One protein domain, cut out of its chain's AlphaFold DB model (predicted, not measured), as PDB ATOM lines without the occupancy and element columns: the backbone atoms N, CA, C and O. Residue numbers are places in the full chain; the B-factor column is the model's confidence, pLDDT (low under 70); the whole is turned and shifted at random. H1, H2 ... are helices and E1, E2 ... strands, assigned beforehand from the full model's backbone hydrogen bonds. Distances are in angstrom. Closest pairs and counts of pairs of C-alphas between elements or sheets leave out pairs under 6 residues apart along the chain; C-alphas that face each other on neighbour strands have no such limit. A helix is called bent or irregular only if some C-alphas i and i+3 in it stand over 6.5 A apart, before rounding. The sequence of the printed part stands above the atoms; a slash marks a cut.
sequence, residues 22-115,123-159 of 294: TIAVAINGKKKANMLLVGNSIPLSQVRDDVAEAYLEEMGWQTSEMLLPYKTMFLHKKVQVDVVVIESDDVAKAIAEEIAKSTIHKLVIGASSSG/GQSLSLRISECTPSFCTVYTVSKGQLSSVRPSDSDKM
ATOM      1  N   THR A  22       2.239 -46.253 -44.834       46.28
ATOM      2  CA  THR A  22       1.013 -46.147 -44.018       46.28
ATOM      3  C   THR A  22      -0.232 -46.608 -44.784       46.28
ATOM      4  O   THR A  22      -0.746 -45.874 -45.615       46.28
ATOM      5  N   ILE A  23      -0.790 -47.783 -44.475       44.97
ATOM      6  CA  ILE A  23      -2.084 -48.223 -45.044       44.97
ATOM      7  C   ILE A  23      -3.250 -47.774 -44.169       44.97
ATOM      8  O   ILE A  23      -3.382 -48.291 -43.064       44.97
ATOM      9  N   ALA A  24      -4.115 -46.901 -44.693       43.88
ATOM     10  CA  ALA A  24      -5.293 -46.379 -44.007       43.88
ATOM     11  C   ALA A  24      -6.568 -47.129 -44.435       43.88
ATOM     12  O   ALA A  24      -7.149 -46.851 -45.479       43.88
ATOM     13  N   VAL A  25      -7.056 -48.053 -43.606       43.47
ATOM     14  CA  VAL A  25      -8.339 -48.740 -43.852       43.47
ATOM     15  C   VAL A  25      -9.492 -47.899 -43.319       43.47
ATOM     16  O   VAL A  25      -9.477 -47.495 -42.155       43.47
ATOM     17  N   ALA A  26     -10.495 -47.674 -44.164       42.75
ATOM     18  CA  ALA A  26     -11.709 -46.941 -43.844       42.75
ATOM     19  C   ALA A  26     -12.897 -47.896 -43.910       42.75
ATOM     20  O   ALA A  26     -13.222 -48.423 -44.965       42.75
ATOM     21  N   ILE A  27     -13.563 -48.143 -42.788       46.31
ATOM     22  CA  ILE A  27     -14.592 -49.186 -42.731       46.31
ATOM     23  C   ILE A  27     -15.947 -48.529 -42.770       46.31
ATOM     24  O   ILE A  27     -16.306 -47.786 -41.860       46.31
ATOM     25  N   ASN A  28     -16.710 -48.846 -43.808       41.44
ATOM     26  CA  ASN A  28     -18.120 -48.527 -43.836       41.44
ATOM     27  C   ASN A  28     -18.860 -49.677 -43.142       41.44
ATOM     28  O   ASN A  28     -19.135 -50.716 -43.741       41.44
ATOM     29  N   GLY A  29     -19.100 -49.543 -41.836       38.41
ATOM     30  CA  GLY A  29     -19.874 -50.540 -41.102       38.41
ATOM     31  C   GLY A  29     -21.256 -50.699 -41.738       38.41
ATOM     32  O   GLY A  29     -21.910 -49.700 -42.044       38.41
ATOM     33  N   LYS A  30     -21.732 -51.939 -41.910       36.03
ATOM     34  CA  LYS A  30     -23.124 -52.180 -42.301       36.03
ATOM     35  C   LYS A  30     -24.029 -51.679 -41.176       36.03
ATOM     36  O   LYS A  30     -24.411 -52.417 -40.272       36.03
ATOM     37  N   LYS A  31     -24.478 -50.428 -41.253       39.47
ATOM     38  CA  LYS A  31     -25.890 -50.195 -40.945       39.47
ATOM     39  C   LYS A  31     -26.623 -50.950 -42.041       39.47
ATOM     40  O   LYS A  31     -26.270 -50.752 -43.200       39.47
ATOM     41  N   LYS A  32     -27.562 -51.848 -41.694       41.66
ATOM     42  CA  LYS A  32     -28.491 -52.459 -42.667       41.66
ATOM     43  C   LYS A  32     -28.774 -51.407 -43.723       41.66
ATOM     44  O   LYS A  32     -29.274 -50.344 -43.352       41.66
ATOM     45  N   ALA A  33     -28.317 -51.652 -44.947       53.03
ATOM     46  CA  ALA A  33     -28.369 -50.650 -45.984       53.03
ATOM     47  C   ALA A  33     -29.852 -50.416 -46.260       53.03
ATOM     48  O   ALA A  33     -30.570 -51.252 -46.812       53.03
ATOM     49  N   ASN A  34     -30.320 -49.337 -45.659       51.56
ATOM     50  CA  ASN A  34     -31.699 -48.950 -45.587       51.56
ATOM     51  C   ASN A  34     -31.742 -47.653 -46.362       51.56
ATOM     52  O   ASN A  34     -31.197 -46.641 -45.914       51.56
ATOM     53  N   MET A  35     -32.366 -47.693 -47.529       53.66
ATOM     54  CA  MET A  35     -32.597 -46.478 -48.279       53.66
ATOM     55  C   MET A  35     -33.615 -45.649 -47.490       53.66
ATOM     56  O   MET A  35     -34.717 -46.122 -47.191       53.66
ATOM     57  N   LEU A  36     -33.220 -44.437 -47.091       56.19
ATOM     58  CA  LEU A  36     -34.112 -43.492 -46.423       56.19
ATOM     59  C   LEU A  36     -34.951 -42.794 -47.488       56.19
ATOM     60  O   LEU A  36     -34.499 -41.844 -48.124       56.19
ATOM     61  N   LEU A  37     -36.182 -43.260 -47.669       54.72
ATOM     62  CA  LEU A  37     -37.159 -42.611 -48.532       54.72
ATOM     63  C   LEU A  37     -38.192 -41.913 -47.642       54.72
ATOM     64  O   LEU A  37     -38.974 -42.579 -46.968       54.72
ATOM     65  N   VAL A  38     -38.174 -40.574 -47.609       49.19
ATOM     66  CA  VAL A  38     -39.186 -39.733 -46.929       49.19
ATOM     67  C   VAL A  38     -39.524 -40.239 -45.510       49.19
ATOM     68  O   VAL A  38     -40.664 -40.551 -45.185       49.19
ATOM     69  N   GLY A  39     -38.505 -40.385 -44.659       54.88
ATOM     70  CA  GLY A  39     -38.676 -40.774 -43.251       54.88
ATOM     71  C   GLY A  39     -38.875 -42.273 -42.980       54.88
ATOM     72  O   GLY A  39     -38.820 -42.669 -41.817       54.88
ATOM     73  N   ASN A  40     -39.019 -43.112 -44.012       61.88
ATOM     74  CA  ASN A  40     -39.112 -44.566 -43.874       61.88
ATOM     75  C   ASN A  40     -37.823 -45.265 -44.333       61.88
ATOM     76  O   ASN A  40     -37.186 -44.875 -45.310       61.88
ATOM     77  N   SER A  41     -37.447 -46.320 -43.609       66.94
ATOM     78  CA  SER A  41     -36.266 -47.148 -43.865       66.94
ATOM     79  C   SER A  41     -36.680 -48.406 -44.631       66.94
ATOM     80  O   SER A  41     -37.252 -49.318 -44.030       66.94
ATOM     81  N   ILE A  42     -36.374 -48.473 -45.929       73.88
ATOM     82  CA  ILE A  42     -36.652 -49.655 -46.759       73.88
ATOM     83  C   ILE A  42     -35.372 -50.494 -46.871       73.88
ATOM     84  O   ILE A  42     -34.345 -49.949 -47.285       73.88
ATOM     85  N   PRO A  43     -35.396 -51.797 -46.525       73.31
ATOM     86  CA  PRO A  43     -34.252 -52.676 -46.741       73.31
ATOM     87  C   PRO A  43     -33.890 -52.716 -48.225       73.31
ATOM     88  O   PRO A  43     -34.780 -52.926 -49.048       73.31
ATOM     89  N   LEU A  44     -32.605 -52.600 -48.574       71.31
ATOM     90  CA  LEU A  44     -32.166 -52.689 -49.976       71.31
ATOM     91  C   LEU A  44     -32.654 -53.958 -50.693       71.31
ATOM     92  O   LEU A  44     -32.936 -53.905 -51.880       71.31
ATOM     93  N   SER A  45     -32.855 -55.070 -49.976       74.88
ATOM     94  CA  SER A  45     -33.404 -56.315 -50.541       74.88
ATOM     95  C   SER A  45     -34.858 -56.214 -51.027       74.88
ATOM     96  O   SER A  45     -35.364 -57.150 -51.633       74.88
ATOM     97  N   GLN A  46     -35.570 -55.146 -50.660       78.62
ATOM     98  CA  GLN A  46     -36.951 -54.863 -51.071       78.62
ATOM     99  C   GLN A  46     -37.016 -53.757 -52.135       78.62
ATOM    100  O   GLN A  46     -38.101 -53.420 -52.609       78.62
ATOM    101  N   VAL A  47     -35.869 -53.170 -52.478       83.56
ATOM    102  CA  VAL A  47     -35.730 -52.144 -53.507       83.56
ATOM    103  C   VAL A  47     -35.443 -52.842 -54.837       83.56
ATOM    104  O   VAL A  47     -34.867 -53.925 -54.862       83.56
ATOM    105  N   ARG A  48     -35.889 -52.249 -55.948       85.94
ATOM    106  CA  ARG A  48     -35.553 -52.760 -57.282       85.94
ATOM    107  C   ARG A  48     -34.041 -52.713 -57.498       85.94
ATOM    108  O   ARG A  48     -33.405 -51.754 -57.067       85.94
ATOM    109  N   ASP A  49     -33.508 -53.695 -58.215       86.75
ATOM    110  CA  ASP A  49     -32.063 -53.853 -58.419       86.75
ATOM    111  C   ASP A  49     -31.405 -52.605 -59.034       86.75
ATOM    112  O   ASP A  49     -30.355 -52.183 -58.565       86.75
ATOM    113  N   ASP A  50     -32.061 -51.947 -59.996       86.25
ATOM    114  CA  ASP A  50     -31.575 -50.716 -60.642       86.25
ATOM    115  C   ASP A  50     -31.457 -49.531 -59.670       86.25
ATOM    116  O   ASP A  50     -30.503 -48.754 -59.706       86.25
ATOM    117  N   VAL A  51     -32.424 -49.403 -58.764       85.88
ATOM    118  CA  VAL A  51     -32.430 -48.355 -57.737       85.88
ATOM    119  C   VAL A  51     -31.449 -48.689 -56.611       85.88
ATOM    120  O   VAL A  51     -30.798 -47.795 -56.072       85.88
ATOM    121  N   ALA A  52     -31.330 -49.970 -56.256       83.62
ATOM    122  CA  ALA A  52     -30.380 -50.442 -55.260       83.62
ATOM    123  C   ALA A  52     -28.932 -50.236 -55.726       83.62
ATOM    124  O   ALA A  52     -28.109 -49.772 -54.942       83.62
ATOM    125  N   GLU A  53     -28.637 -50.520 -56.995       84.56
ATOM    126  CA  GLU A  53     -27.323 -50.299 -57.600       84.56
ATOM    127  C   GLU A  53     -26.953 -48.814 -57.606       84.56
ATOM    128  O   GLU A  53     -25.900 -48.456 -57.080       84.56
ATOM    129  N   ALA A  54     -27.847 -47.936 -58.075       84.88
ATOM    130  CA  ALA A  54     -27.616 -46.490 -58.049       84.88
ATOM    131  C   ALA A  54     -27.386 -45.958 -56.621       84.88
ATOM    132  O   ALA A  54     -26.543 -45.091 -56.401       84.88
ATOM    133  N   TYR A  55     -28.105 -46.499 -55.631       82.06
ATOM    134  CA  TYR A  55     -27.893 -46.150 -54.227       82.06
ATOM    135  C   TYR A  55     -26.524 -46.616 -53.712       82.06
ATOM    136  O   TYR A  55     -25.841 -45.860 -53.026       82.06
ATOM    137  N   LEU A  56     -26.107 -47.845 -54.024       80.06
ATOM    138  CA  LEU A  56     -24.788 -48.350 -53.634       80.06
ATOM    139  C   LEU A  56     -23.662 -47.552 -54.298       80.06
ATOM    140  O   LEU A  56     -22.670 -47.244 -53.638       80.06
ATOM    141  N   GLU A  57     -23.835 -47.177 -55.566       84.31
ATOM    142  CA  GLU A  57     -22.892 -46.326 -56.285       84.31
ATOM    143  C   GLU A  57     -22.767 -44.958 -55.603       84.31
ATOM    144  O   GLU A  57     -21.662 -44.550 -55.248       84.31
ATOM    145  N   GLU A  58     -23.892 -44.295 -55.318       82.25
ATOM    146  CA  GLU A  58     -23.940 -43.020 -54.592       82.25
ATOM    147  C   GLU A  58     -23.236 -43.117 -53.228       82.25
ATOM    148  O   GLU A  58     -22.401 -42.279 -52.883       82.25
ATOM    149  N   MET A  59     -23.497 -44.180 -52.461       74.88
ATOM    150  CA  MET A  59     -22.823 -44.416 -51.179       74.88
ATOM    151  C   MET A  59     -21.310 -44.630 -51.350       74.88
ATOM    152  O   MET A  59     -20.517 -44.178 -50.514       74.88
ATOM    153  N   GLY A  60     -20.890 -45.293 -52.430       73.94
ATOM    154  CA  GLY A  60     -19.485 -45.456 -52.804       73.94
ATOM    155  C   GLY A  60     -18.811 -44.124 -53.138       73.94
ATOM    156  O   GLY A  60     -17.730 -43.834 -52.614       73.94
ATOM    157  N   TRP A  61     -19.472 -43.278 -53.933       79.88
ATOM    158  CA  TRP A  61     -19.012 -41.927 -54.268       79.88
ATOM    159  C   TRP A  61     -18.865 -41.052 -53.022       79.88
ATOM    160  O   TRP A  61     -17.788 -40.496 -52.796       79.88
ATOM    161  N   GLN A  62     -19.883 -41.016 -52.158       76.19
ATOM    162  CA  GLN A  62     -19.845 -40.268 -50.895       76.19
ATOM    163  C   GLN A  62     -18.712 -40.738 -49.976       76.19
ATOM    164  O   GLN A  62     -18.026 -39.927 -49.348       76.19
ATOM    165  N   THR A  63     -18.476 -42.050 -49.912       72.50
ATOM    166  CA  THR A  63     -17.366 -42.613 -49.130       72.50
ATOM    167  C   THR A  63     -16.020 -42.186 -49.714       72.50
ATOM    168  O   THR A  63     -15.130 -41.767 -48.976       72.50
ATOM    169  N   SER A  64     -15.861 -42.239 -51.038       76.38
ATOM    170  CA  SER A  64     -14.635 -41.808 -51.717       76.38
ATOM    171  C   SER A  64     -14.343 -40.320 -51.492       76.38
ATOM    172  O   SER A  64     -13.211 -39.958 -51.165       76.38
ATOM    173  N   GLU A  65     -15.367 -39.469 -51.596       82.00
ATOM    174  CA  GLU A  65     -15.263 -38.027 -51.362       82.00
ATOM    175  C   GLU A  65     -14.866 -37.719 -49.912       82.00
ATOM    176  O   GLU A  65     -13.952 -36.931 -49.671       82.00
ATOM    177  N   MET A  66     -15.474 -38.409 -48.939       75.50
ATOM    178  CA  MET A  66     -15.125 -38.278 -47.522       75.50
ATOM    179  C   MET A  66     -13.668 -38.679 -47.235       75.50
ATOM    180  O   MET A  66     -13.022 -38.092 -46.366       75.50
ATOM    181  N   LEU A  67     -13.131 -39.656 -47.972       73.12
ATOM    182  CA  LEU A  67     -11.768 -40.157 -47.786       73.12
ATOM    183  C   LEU A  67     -10.704 -39.359 -48.556       73.12
ATOM    184  O   LEU A  67      -9.509 -39.474 -48.264       73.12
ATOM    185  N   LEU A  68     -11.116 -38.532 -49.519       79.19
ATOM    186  CA  LEU A  68     -10.222 -37.772 -50.387       79.19
ATOM    187  C   LEU A  68      -9.251 -36.847 -49.624       79.19
ATOM    188  O   LEU A  68      -8.057 -36.892 -49.935       79.19
ATOM    189  N   PRO A  69      -9.669 -36.067 -48.603       77.56
ATOM    190  CA  PRO A  69      -8.756 -35.186 -47.871       77.56
ATOM    191  C   PRO A  69      -7.584 -35.937 -47.229       77.56
ATOM    192  O   PRO A  69      -6.457 -35.439 -47.197       77.56
ATOM    193  N   TYR A  70      -7.818 -37.168 -46.773       69.88
ATOM    194  CA  TYR A  70      -6.786 -38.006 -46.168       69.88
ATOM    195  C   TYR A  70      -5.811 -38.543 -47.190       69.88
ATOM    196  O   TYR A  70      -4.602 -38.455 -46.977       69.88
ATOM    197  N   LYS A  71      -6.327 -39.058 -48.314       74.69
ATOM    198  CA  LYS A  71      -5.482 -39.490 -49.430       74.69
ATOM    199  C   LYS A  71      -4.547 -38.349 -49.826       74.69
ATOM    200  O   LYS A  71      -3.337 -38.543 -49.852       74.69
ATOM    201  N   THR A  72      -5.083 -37.141 -50.004       80.62
ATOM    202  CA  THR A  72      -4.293 -35.940 -50.305       80.62
ATOM    203  C   THR A  72      -3.260 -35.637 -49.218       80.62
ATOM    204  O   THR A  72      -2.092 -35.419 -49.533       80.62
ATOM    205  N   MET A  73      -3.632 -35.686 -47.935       74.56
ATOM    206  CA  MET A  73      -2.695 -35.448 -46.830       74.56
ATOM    207  C   MET A  73      -1.491 -36.401 -46.872       74.56
ATOM    208  O   MET A  73      -0.350 -35.963 -46.708       74.56
ATOM    209  N   PHE A  74      -1.718 -37.697 -47.079       72.75
ATOM    210  CA  PHE A  74      -0.631 -38.673 -47.131       72.75
ATOM    211  C   PHE A  74       0.191 -38.579 -48.421       72.75
ATOM    212  O   PHE A  74       1.417 -38.697 -48.365       72.75
ATOM    213  N   LEU A  75      -0.451 -38.270 -49.554       78.56
ATOM    214  CA  LEU A  75       0.236 -37.985 -50.817       78.56
ATOM    215  C   LEU A  75       1.222 -36.820 -50.659       78.56
ATOM    216  O   LEU A  75       2.380 -36.934 -51.060       78.56
ATOM    217  N   HIS A  76       0.814 -35.735 -49.992       81.56
ATOM    218  CA  HIS A  76       1.694 -34.598 -49.692       81.56
ATOM    219  C   HIS A  76       2.885 -34.982 -48.802       81.56
ATOM    220  O   HIS A  76       3.963 -34.398 -48.919       81.56
ATOM    221  N   LYS A  77       2.718 -35.990 -47.938       74.81
ATOM    222  CA  LYS A  77       3.789 -36.537 -47.093       74.81
ATOM    223  C   LYS A  77       4.641 -37.598 -47.794       74.81
ATOM    224  O   LYS A  77       5.556 -38.126 -47.172       74.81
ATOM    225  N   LYS A  78       4.378 -37.892 -49.076       80.62
ATOM    226  CA  LYS A  78       5.043 -38.952 -49.856       80.62
ATOM    227  C   LYS A  78       4.927 -40.330 -49.201       80.62
ATOM    228  O   LYS A  78       5.840 -41.147 -49.296       80.62
ATOM    229  N   VAL A  79       3.803 -40.578 -48.532       71.31
ATOM    230  CA  VAL A  79       3.499 -41.864 -47.910       71.31
ATOM    231  C   VAL A  79       2.540 -42.624 -48.817       71.31
ATOM    232  O   VAL A  79       1.523 -42.079 -49.246       71.31
ATOM    233  N   GLN A  80       2.867 -43.880 -49.121       71.31
ATOM    234  CA  GLN A  80       1.959 -44.764 -49.847       71.31
ATOM    235  C   GLN A  80       0.768 -45.105 -48.955       71.31
ATOM    236  O   GLN A  80       0.973 -45.551 -47.829       71.31
ATOM    237  N   VAL A  81      -0.443 -44.927 -49.482       70.88
ATOM    238  CA  VAL A  81      -1.697 -45.259 -48.802       70.88
ATOM    239  C   VAL A  81      -2.514 -46.186 -49.666       70.88
ATOM    240  O   VAL A  81      -2.743 -45.902 -50.841       70.88
ATOM    241  N   ASP A  82      -2.997 -47.246 -49.041       72.88
ATOM    242  CA  ASP A  82      -4.065 -48.070 -49.574       72.88
ATOM    243  C   ASP A  82      -5.329 -47.841 -48.742       72.88
ATOM    244  O   ASP A  82      -5.244 -47.690 -47.520       72.88
ATOM    245  N   VAL A  83      -6.477 -47.760 -49.416       73.12
ATOM    246  CA  VAL A  83      -7.781 -47.512 -48.802       73.12
ATOM    247  C   VAL A  83      -8.671 -48.706 -49.068       73.12
ATOM    248  O   VAL A  83      -9.137 -48.912 -50.185       73.12
ATOM    249  N   VAL A  84      -8.942 -49.455 -48.005       73.31
ATOM    250  CA  VAL A  84      -9.811 -50.630 -48.047       73.31
ATOM    251  C   VAL A  84     -11.139 -50.277 -47.398       73.31
ATOM    252  O   VAL A  84     -11.149 -49.815 -46.258       73.31
ATOM    253  N   VAL A  85     -12.237 -50.513 -48.122       73.94
ATOM    254  CA  VAL A  85     -13.611 -50.400 -47.621       73.94
ATOM    255  C   VAL A  85     -14.168 -51.800 -47.413       73.94
ATOM    256  O   VAL A  85     -14.205 -52.596 -48.346       73.94
ATOM    257  N   ILE A  86     -14.569 -52.109 -46.177       72.94
ATOM    258  CA  ILE A  86     -15.074 -53.434 -45.800       72.94
ATOM    259  C   ILE A  86     -16.527 -53.317 -45.364       72.94
ATOM    260  O   ILE A  86     -16.829 -52.610 -44.405       72.94
ATOM    261  N   GLU A  87     -17.408 -54.063 -46.020       74.06
ATOM    262  CA  GLU A  87     -18.812 -54.158 -45.638       74.06
ATOM    263  C   GLU A  87     -19.035 -55.348 -44.696       74.06
ATOM    264  O   GLU A  87     -19.032 -56.508 -45.113       74.06
ATOM    265  N   SER A  88     -19.285 -55.081 -43.414       73.44
ATOM    266  CA  SER A  88     -19.561 -56.126 -42.420       73.44
ATOM    267  C   SER A  88     -20.563 -55.678 -41.362       73.44
ATOM    268  O   SER A  88     -20.587 -54.508 -40.977       73.44
ATOM    269  N   ASP A  89     -21.360 -56.633 -40.871       76.75
ATOM    270  CA  ASP A  89     -22.263 -56.452 -39.727       76.75
ATOM    271  C   ASP A  89     -21.486 -56.417 -38.398       76.75
ATOM    272  O   ASP A  89     -21.903 -55.764 -37.441       76.75
ATOM    273  N   ASP A  90     -20.330 -57.093 -38.336       80.06
ATOM    274  CA  ASP A  90     -19.401 -57.022 -37.206       80.06
ATOM    275  C   ASP A  90     -18.105 -56.326 -37.627       80.06
ATOM    276  O   ASP A  90     -17.187 -56.930 -38.193       80.06
ATOM    277  N   VAL A  91     -18.049 -55.026 -37.337       79.62
ATOM    278  CA  VAL A  91     -16.921 -54.143 -37.657       79.62
ATOM    279  C   VAL A  91     -15.626 -54.625 -37.001       79.62
ATOM    280  O   VAL A  91     -14.587 -54.668 -37.654       79.62
ATOM    281  N   ALA A  92     -15.672 -55.035 -35.728       83.31
ATOM    282  CA  ALA A  92     -14.473 -55.442 -34.992       83.31
ATOM    283  C   ALA A  92     -13.854 -56.720 -35.572       83.31
ATOM    284  O   ALA A  92     -12.633 -56.824 -35.696       83.31
ATOM    285  N   LYS A  93     -14.703 -57.668 -35.977       88.19
ATOM    286  CA  LYS A  93     -14.265 -58.909 -36.615       88.19
ATOM    287  C   LYS A  93     -13.677 -58.657 -38.005       88.19
ATOM    288  O   LYS A  93     -12.598 -59.158 -38.296       88.19
ATOM    289  N   ALA A  94     -14.343 -57.842 -38.820       82.81
ATOM    290  CA  ALA A  94     -13.857 -57.481 -40.151       82.81
ATOM    291  C   ALA A  94     -12.479 -56.799 -40.107       82.81
ATOM    292  O   ALA A  94     -11.604 -57.118 -40.907       82.81
ATOM    293  N   ILE A  95     -12.258 -55.920 -39.122       83.88
ATOM    294  CA  ILE A  95     -10.942 -55.316 -38.868       83.88
ATOM    295  C   ILE A  95      -9.901 -56.381 -38.561       83.88
ATOM    296  O   ILE A  95      -8.821 -56.373 -39.142       83.88
ATOM    297  N   ALA A  96     -10.209 -57.285 -37.632       89.06
ATOM    298  CA  ALA A  96      -9.272 -58.318 -37.216       89.06
ATOM    299  C   ALA A  96      -8.882 -59.247 -38.379       89.06
ATOM    300  O   ALA A  96      -7.708 -59.596 -38.514       89.06
ATOM    301  N   GLU A  97      -9.847 -59.606 -39.230       88.88
ATOM    302  CA  GLU A  97      -9.622 -60.412 -40.434       88.88
ATOM    303  C   GLU A  97      -8.736 -59.679 -41.450       88.88
ATOM    304  O   GLU A  97      -7.783 -60.271 -41.960       88.88
ATOM    305  N   GLU A  98      -8.973 -58.386 -41.687       83.12
ATOM    306  CA  GLU A  98      -8.131 -57.598 -42.592       83.12
ATOM    307  C   GLU A  98      -6.712 -57.409 -42.034       83.12
ATOM    308  O   GLU A  98      -5.737 -57.571 -42.762       83.12
ATOM    309  N   ILE A  99      -6.564 -57.170 -40.725       85.06
ATOM    310  CA  ILE A  99      -5.254 -57.099 -40.053       85.06
ATOM    311  C   ILE A  99      -4.464 -58.391 -40.238       85.06
ATOM    312  O   ILE A  99      -3.261 -58.345 -40.511       85.06
ATOM    313  N   ALA A 100      -5.132 -59.535 -40.090       89.75
ATOM    314  CA  ALA A 100      -4.526 -60.844 -40.288       89.75
ATOM    315  C   ALA A 100      -4.123 -61.069 -41.751       89.75
ATOM    316  O   ALA A 100      -2.987 -61.457 -42.019       89.75
ATOM    317  N   LYS A 101      -5.029 -60.781 -42.690       88.62
ATOM    318  CA  LYS A 101      -4.821 -60.957 -44.133       88.62
ATOM    319  C   LYS A 101      -3.679 -60.094 -44.668       88.62
ATOM    320  O   LYS A 101      -2.865 -60.565 -45.456       88.62
ATOM    321  N   SER A 102      -3.620 -58.848 -44.216       81.31
ATOM    322  CA  SER A 102      -2.670 -57.840 -44.676       81.31
ATOM    323  C   SER A 102      -1.441 -57.713 -43.762       81.31
ATOM    324  O   SER A 102      -0.645 -56.790 -43.931       81.31
ATOM    325  N   THR A 103      -1.265 -58.627 -42.797       86.62
ATOM    326  CA  THR A 103      -0.106 -58.705 -41.881       86.62
ATOM    327  C   THR A 103       0.248 -57.371 -41.222       86.62
ATOM    328  O   THR A 103       1.377 -56.885 -41.259       86.62
ATOM    329  N   ILE A 104      -0.755 -56.737 -40.631       81.12
ATOM    330  CA  ILE A 104      -0.644 -55.385 -40.090       81.12
ATOM    331  C   ILE A 104      -0.113 -55.418 -38.651       81.12
ATOM    332  O   ILE A 104      -0.784 -55.886 -37.735       81.12
ATOM    333  N   HIS A 105       1.079 -54.865 -38.425       84.12
ATOM    334  CA  HIS A 105       1.730 -54.899 -37.106       84.12
ATOM    335  C   HIS A 105       1.355 -53.760 -36.158       84.12
ATOM    336  O   HIS A 105       1.537 -53.890 -34.948       84.12
ATOM    337  N   LYS A 106       0.858 -52.638 -36.676       81.88
ATOM    338  CA  LYS A 106       0.411 -51.510 -35.857       81.88
ATOM    339  C   LYS A 106      -0.979 -51.095 -36.305       81.88
ATOM    340  O   LYS A 106      -1.281 -51.092 -37.489       81.88
ATOM    341  N   LEU A 107      -1.830 -50.781 -35.344       82.94
ATOM    342  CA  LEU A 107      -3.197 -50.355 -35.573       82.94
ATOM    343  C   LEU A 107      -3.434 -49.079 -34.785       82.94
ATOM    344  O   LEU A 107      -3.207 -49.055 -33.582       82.94
ATOM    345  N   VAL A 108      -3.930 -48.031 -35.434       80.88
ATOM    346  CA  VAL A 108      -4.395 -46.823 -34.746       80.88
ATOM    347  C   VAL A 108      -5.922 -46.807 -34.826       80.88
ATOM    348  O   VAL A 108      -6.497 -47.140 -35.854       80.88
ATOM    349  N   ILE A 109      -6.610 -46.489 -33.731       80.75
ATOM    350  CA  ILE A 109      -8.076 -46.411 -33.695       80.75
ATOM    351  C   ILE A 109      -8.555 -45.148 -32.989       80.75
ATOM    352  O   ILE A 109      -7.942 -44.649 -32.041       80.75
ATOM    353  N   GLY A 110      -9.681 -44.611 -33.459       73.75
ATOM    354  CA  GLY A 110     -10.415 -43.559 -32.770       73.75
ATOM    355  C   GLY A 110     -11.299 -44.094 -31.663       73.75
ATOM    356  O   GLY A 110     -12.070 -45.023 -31.873       73.75
ATOM    357  N   ALA A 111     -11.210 -43.483 -30.485       72.31
ATOM    358  CA  ALA A 111     -12.236 -43.609 -29.463       72.31
ATOM    359  C   ALA A 111     -12.994 -42.286 -29.368       72.31
ATOM    360  O   ALA A 111     -12.386 -41.229 -29.195       72.31
ATOM    361  N   SER A 112     -14.322 -42.346 -29.466       67.44
ATOM    362  CA  SER A 112     -15.164 -41.208 -29.131       67.44
ATOM    363  C   SER A 112     -15.248 -41.079 -27.610       67.44
ATOM    364  O   SER A 112     -15.502 -42.039 -26.880       67.44
ATOM    365  N   SER A 113     -15.027 -39.866 -27.115       56.81
ATOM    366  CA  SER A 113     -15.373 -39.506 -25.743       56.81
ATOM    367  C   SER A 113     -16.894 -39.489 -25.656       56.81
ATOM    368  O   SER A 113     -17.505 -38.562 -26.180       56.81
ATOM    369  N   SER A 114     -17.519 -40.479 -25.011       56.16
ATOM    370  CA  SER A 114     -18.962 -40.434 -24.751       56.16
ATOM    371  C   SER A 114     -19.293 -39.118 -24.045       56.16
ATOM    372  O   SER A 114     -18.841 -38.896 -22.917       56.16
ATOM    373  N   GLY A 115     -20.024 -38.224 -24.711       46.66
ATOM    374  CA  GLY A 115     -20.466 -36.977 -24.103       46.66
ATOM    375  C   GLY A 115     -21.329 -37.265 -22.875       46.66
ATOM    376  O   GLY A 115     -21.980 -38.308 -22.785       46.66
ATOM    377  N   GLY A 123     -22.894 -51.304 -23.396       55.16
ATOM    378  CA  GLY A 123     -22.115 -52.043 -24.377       55.16
ATOM    379  C   GLY A 123     -20.658 -51.606 -24.308       55.16
ATOM    380  O   GLY A 123     -20.358 -50.454 -23.993       55.16
ATOM    381  N   GLN A 124     -19.749 -52.544 -24.565       62.53
ATOM    382  CA  GLN A 124     -18.335 -52.239 -24.770       62.53
ATOM    383  C   GLN A 124     -18.192 -51.217 -25.911       62.53
ATOM    384  O   GLN A 124     -18.892 -51.325 -26.921       62.53
ATOM    385  N   SER A 125     -17.305 -50.227 -25.762       76.81
ATOM    386  CA  SER A 125     -17.039 -49.270 -26.842       76.81
ATOM    387  C   SER A 125     -16.503 -50.003 -28.077       76.81
ATOM    388  O   SER A 125     -15.773 -50.987 -27.943       76.81
ATOM    389  N   LEU A 126     -16.832 -49.523 -29.284       79.19
ATOM    390  CA  LEU A 126     -16.337 -50.129 -30.528       79.19
ATOM    391  C   LEU A 126     -14.805 -50.223 -30.523       79.19
ATOM    392  O   LEU A 126     -14.248 -51.265 -30.849       79.19
ATOM    393  N   SER A 127     -14.131 -49.167 -30.057       79.69
ATOM    394  CA  SER A 127     -12.674 -49.128 -29.911       79.69
ATOM    395  C   SER A 127     -12.125 -50.255 -29.033       79.69
ATOM    396  O   SER A 127     -11.109 -50.862 -29.368       79.69
ATOM    397  N   LEU A 128     -12.811 -50.573 -27.933       83.69
ATOM    398  CA  LEU A 128     -12.418 -51.648 -27.030       83.69
ATOM    399  C   LEU A 128     -12.644 -53.014 -27.682       83.69
ATOM    400  O   LEU A 128     -11.732 -53.832 -27.672       83.69
ATOM    401  N   ARG A 129     -13.792 -53.219 -28.344       87.00
ATOM    402  CA  ARG A 129     -14.055 -54.450 -29.110       87.00
ATOM    403  C   ARG A 129     -13.002 -54.687 -30.191       87.00
ATOM    404  O   ARG A 129     -12.514 -55.799 -30.332       87.00
ATOM    405  N   ILE A 130     -12.616 -53.643 -30.926       85.81
ATOM    406  CA  ILE A 130     -11.558 -53.735 -31.942       85.81
ATOM    407  C   ILE A 130     -10.234 -54.124 -31.294       85.81
ATOM    408  O   ILE A 130      -9.580 -55.059 -31.752       85.81
ATOM    409  N   SER A 131      -9.853 -53.441 -30.211       88.19
ATOM    410  CA  SER A 131      -8.626 -53.743 -29.472       88.19
ATOM    411  C   SER A 131      -8.590 -55.195 -28.995       88.19
ATOM    412  O   SER A 131      -7.550 -55.835 -29.111       88.19
ATOM    413  N   GLU A 132      -9.712 -55.744 -28.520       91.38
ATOM    414  CA  GLU A 132      -9.827 -57.137 -28.064       91.38
ATOM    415  C   GLU A 132      -9.780 -58.150 -29.219       91.38
ATOM    416  O   GLU A 132      -9.039 -59.129 -29.134       91.38
ATOM    417  N   CYS A 133     -10.510 -57.903 -30.314       91.44
ATOM    418  CA  CYS A 133     -10.566 -58.799 -31.477       91.44
ATOM    419  C   CYS A 133      -9.272 -58.816 -32.304       91.44
ATOM    420  O   CYS A 133      -9.028 -59.771 -33.037       91.44
ATOM    421  N   THR A 134      -8.452 -57.768 -32.206       89.44
ATOM    422  CA  THR A 134      -7.225 -57.635 -32.999       89.44
ATOM    423  C   THR A 134      -6.223 -58.768 -32.691       89.44
ATOM    424  O   THR A 134      -6.007 -59.094 -31.514       89.44
ATOM    425  N   PRO A 135      -5.571 -59.353 -33.721       92.75
ATOM    426  CA  PRO A 135      -4.533 -60.369 -33.552       92.75
ATOM    427  C   PRO A 135      -3.400 -59.950 -32.610       92.75
ATOM    428  O   PRO A 135      -3.014 -58.784 -32.545       92.75
ATOM    429  N   SER A 136      -2.812 -60.912 -31.896       94.00
ATOM    430  CA  SER A 136      -1.851 -60.611 -30.827       94.00
ATOM    431  C   SER A 136      -0.478 -60.117 -31.301       94.00
ATOM    432  O   SER A 136       0.259 -59.528 -30.512       94.00
ATOM    433  N   PHE A 137      -0.150 -60.288 -32.583       91.88
ATOM    434  CA  PHE A 137       1.054 -59.721 -33.202       91.88
ATOM    435  C   PHE A 137       0.931 -58.222 -33.519       91.88
ATOM    436  O   PHE A 137       1.923 -57.598 -33.895       91.88
ATOM    437  N   CYS A 138      -0.272 -57.651 -33.410       87.62
ATOM    438  CA  CYS A 138      -0.546 -56.265 -33.752       87.62
ATOM    439  C   CYS A 138      -0.610 -55.396 -32.489       87.62
ATOM    440  O   CYS A 138      -1.292 -55.730 -31.516       87.62
ATOM    441  N   THR A 139       0.096 -54.267 -32.510       85.31
ATOM    442  CA  THR A 139       0.057 -53.259 -31.447       85.31
ATOM    443  C   THR A 139      -1.031 -52.237 -31.743       85.31
ATOM    444  O   THR A 139      -0.991 -51.567 -32.773       85.31
ATOM    445  N   VAL A 140      -1.990 -52.088 -30.828       85.81
ATOM    446  CA  VAL A 140      -3.150 -51.201 -30.999       85.81
ATOM    447  C   VAL A 140      -2.976 -49.918 -30.196       85.81
ATOM    448  O   VAL A 140      -2.833 -49.957 -28.976       85.81
ATOM    449  N   TYR A 141      -3.065 -48.774 -30.864       82.56
ATOM    450  CA  TYR A 141      -3.025 -47.430 -30.300       82.56
ATOM    451  C   TYR A 141      -4.417 -46.812 -30.375       82.56
ATOM    452  O   TYR A 141      -4.965 -46.587 -31.450       82.56
ATOM    453  N   THR A 142      -5.009 -46.514 -29.227       82.44
ATOM    454  CA  THR A 142      -6.312 -45.848 -29.150       82.44
ATOM    455  C   THR A 142      -6.107 -44.366 -28.902       82.44
ATOM    456  O   THR A 142      -5.456 -43.999 -27.930       82.44
ATOM    457  N   VAL A 143      -6.681 -43.513 -29.749       75.25
ATOM    458  CA  VAL A 143      -6.532 -42.052 -29.689       75.25
ATOM    459  C   VAL A 143      -7.900 -41.383 -29.552       75.25
ATOM    460  O   VAL A 143      -8.818 -41.700 -30.314       75.25
ATOM    461  N   SER A 144      -8.007 -40.430 -28.624       75.19
ATOM    462  CA  SER A 144      -9.202 -39.638 -28.304       75.19
ATOM    463  C   SER A 144      -8.796 -38.178 -28.083       75.19
ATOM    464  O   SER A 144      -7.821 -37.938 -27.374       75.19
ATOM    465  N   LYS A 145      -9.521 -37.215 -28.675       75.19
ATOM    466  CA  LYS A 145      -9.269 -35.760 -28.531       75.19
ATOM    467  C   LYS A 145      -7.800 -35.366 -28.758       75.19
ATOM    468  O   LYS A 145      -7.144 -34.837 -27.866       75.19
ATOM    469  N   GLY A 146      -7.233 -35.795 -29.886       67.25
ATOM    470  CA  GLY A 146      -5.821 -35.564 -30.209       67.25
ATOM    471  C   GLY A 146      -4.788 -36.292 -29.331       67.25
ATOM    472  O   GLY A 146      -3.600 -36.194 -29.615       67.25
ATOM    473  N   GLN A 147      -5.193 -37.053 -28.306       74.62
ATOM    474  CA  GLN A 147      -4.280 -37.683 -27.347       74.62
ATOM    475  C   GLN A 147      -4.348 -39.210 -27.361       74.62
ATOM    476  O   GLN A 147      -5.392 -39.821 -27.610       74.62
ATOM    477  N   LEU A 148      -3.217 -39.845 -27.050       77.69
ATOM    478  CA  LEU A 148      -3.135 -41.289 -26.875       77.69
ATOM    479  C   LEU A 148      -3.875 -41.696 -25.594       77.69
ATOM    480  O   LEU A 148      -3.455 -41.375 -24.487       77.69
ATOM    481  N   SER A 149      -4.980 -42.416 -25.756       80.62
ATOM    482  CA  SER A 149      -5.837 -42.875 -24.665       80.62
ATOM    483  C   SER A 149      -5.383 -44.212 -24.082       80.62
ATOM    484  O   SER A 149      -5.486 -44.409 -22.876       80.62
ATOM    485  N   SER A 150      -4.947 -45.156 -24.919       84.00
ATOM    486  CA  SER A 150      -4.455 -46.461 -24.461       84.00
ATOM    487  C   SER A 150      -3.613 -47.156 -25.522       84.00
ATOM    488  O   SER A 150      -3.817 -46.943 -26.718       84.00
ATOM    489  N   VAL A 151      -2.723 -48.048 -25.085       87.38
ATOM    490  CA  VAL A 151      -1.927 -48.916 -25.961       87.38
ATOM    491  C   VAL A 151      -2.113 -50.370 -25.544       87.38
ATOM    492  O   VAL A 151      -1.924 -50.705 -24.376       87.38
ATOM    493  N   ARG A 152      -2.445 -51.239 -26.501       91.50
ATOM    494  CA  ARG A 152      -2.350 -52.695 -26.359       91.50
ATOM    495  C   ARG A 152      -1.082 -53.153 -27.088       91.50
ATOM    496  O   ARG A 152      -1.094 -53.176 -28.317       91.50
ATOM    497  N   PRO A 153      -0.005 -53.523 -26.377       89.44
ATOM    498  CA  PRO A 153       1.214 -54.009 -27.016       89.44
ATOM    499  C   PRO A 153       1.003 -55.386 -27.653       89.44
ATOM    500  O   PRO A 153       0.273 -56.228 -27.112       89.44
ATOM    501  N   SER A 154       1.691 -55.613 -28.770       91.62
ATOM    502  CA  SER A 154       1.843 -56.932 -29.376       91.62
ATOM    503  C   SER A 154       2.611 -57.878 -28.454       91.62
ATOM    504  O   SER A 154       3.353 -57.453 -27.560       91.62
ATOM    505  N   ASP A 155       2.467 -59.182 -28.666       90.38
ATOM    506  CA  ASP A 155       3.203 -60.168 -27.873       90.38
ATOM    507  C   ASP A 155       4.723 -60.051 -28.072       90.38
ATOM    508  O   ASP A 155       5.474 -60.178 -27.105       90.38
ATOM    509  N   SER A 156       5.183 -59.699 -29.278       83.69
ATOM    510  CA  SER A 156       6.597 -59.402 -29.537       83.69
ATOM    511  C   SER A 156       7.103 -58.207 -28.726       83.69
ATOM    512  O   SER A 156       8.185 -58.281 -28.141       83.69
ATOM    513  N   ASP A 157       6.305 -57.143 -28.613       81.19
ATOM    514  CA  ASP A 157       6.687 -55.946 -27.854       81.19
ATOM    515  C   ASP A 157       6.712 -56.217 -26.343       81.19
ATOM    516  O   ASP A 157       7.581 -55.713 -25.626       81.19
ATOM    517  N   LYS A 158       5.808 -57.073 -25.846       81.81
ATOM    518  CA  LYS A 158       5.821 -57.523 -24.443       81.81
ATOM    519  C   LYS A 158       7.088 -58.310 -24.114       81.81
ATOM    520  O   LYS A 158       7.684 -58.092 -23.060       81.81
ATOM    521  N   MET A 159       7.513 -59.216 -24.999       73.88
ATOM    522  CA  MET A 159       8.736 -59.998 -24.782       73.88
ATOM    523  C   MET A 159       9.993 -59.123 -24.830       73.88
ATOM    524  O   MET A 159      10.917 -59.329 -24.048       73.88
TER     525      MET A 159
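This is residues 22 to 115 and 123 to 159 of the 294 residues of the protein "U-box domain-containing protein 35" of Vitis vinifera (UniProt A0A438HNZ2). A small sheet, E3 E4 E5, with H3 over one face and H2 packed on H3, makes a body; the long bent helix H1 stands apart from it, with the small hairpin E1 E2 beside H1a at the far end of the domain from H4. Two stretches with no named element, residues 22 to 33 and 77 to 90, run through the space between H1 and that body. The printed part has 131 residues with four named helices and five named strands, in the order E1 E2 H1 H2 E3 H3 E4 E5 H4; the class is mixed, helices and strands. The larger sheet is mixed, in the order E3 E4 E5, and E1 E2 is antiparallel. The whole is only just loose, close to compact, with a radius of gyration of the C-alphas of 17.3 A and spans of 55 by 39 by 33 A.

Begin at inner strand E4, residues 139 to 144. Edge strand E3, residues 106 to 110, is its parallel neighbour, with N 141 and O 107 at 2.7 A, within hydrogen-bond range. Edge strand E5, residues 147 to 152, is antiparallel to E4 and makes a hairpin with it; look for N 142 and O 150 at 2.8 A. H3, residues 126 to 133, is on this sheet at a height of 9.4 A, over E4 and along the strands, at 8 degrees to E4 on the local plane; their closest C-alphas are those of Ser 131 and Val 140, 6.2 A. H2, residues 91 to 101, touches H3 at a steep tilt of 42 degrees, the same way, closest at the C-alphas of Ala 92 and Ile 130, 4.6 A. H4, residues 155 to 159, is only just not on the sheet, with 4 pairs of C-alphas within 10 A. Now go to H1, residues 49 to 76, assigned as one helix by its hydrogen bonds but bent: C-alphas 66 and 69 are 7.1 A apart. Its arms, H1a, residues 49 to 66, and H1b, residues 69 to 76, stand at a steep tilt of 49 degrees; both are apart from H2 and H3. E1, residues 34 to 37, and E2, residues 40 to 43, form a hairpin, with N 35 and O 42 at 3.0 A; the closest C-alphas of E1 and H1a are those of Met 35 and Tyr 55, 7.6 A. In H1a, H1b, H2, H3 and H4 every O i to N i+4 pair is within hydrogen-bond range.

Find C-alpha 139 at (0.057, -53.259, -31.447); from there E4 runs 16.8 A to Ser 144, and E5 runs 15.2 A from Gln 147 to Arg 152. E3 covers 13.8 A, H2 15.3 A and H3 10.5 A. H1a starts at C-alpha 49, (-32.063, -53.853, -58.419), and runs 25.5 A; H1b adds an arm of 10.6 A. H4 ends at C-alpha 159, (8.736, -59.998, -24.782).

The C-alphas farthest apart, those of Val 38 and Met 159, are 56.5 A apart. Residues 116 to 122 are not printed, and C-alphas 115 and 123 are 15.2 A apart across this cut. Of the links printed whole, H1 to H2 is long, with 14 residues, and the others are tight. The mean pLDDT of the printed part is 74.7; look for values under 70 at residues 22 to 41, 70, 112 to 115, 123 to 124 and 146.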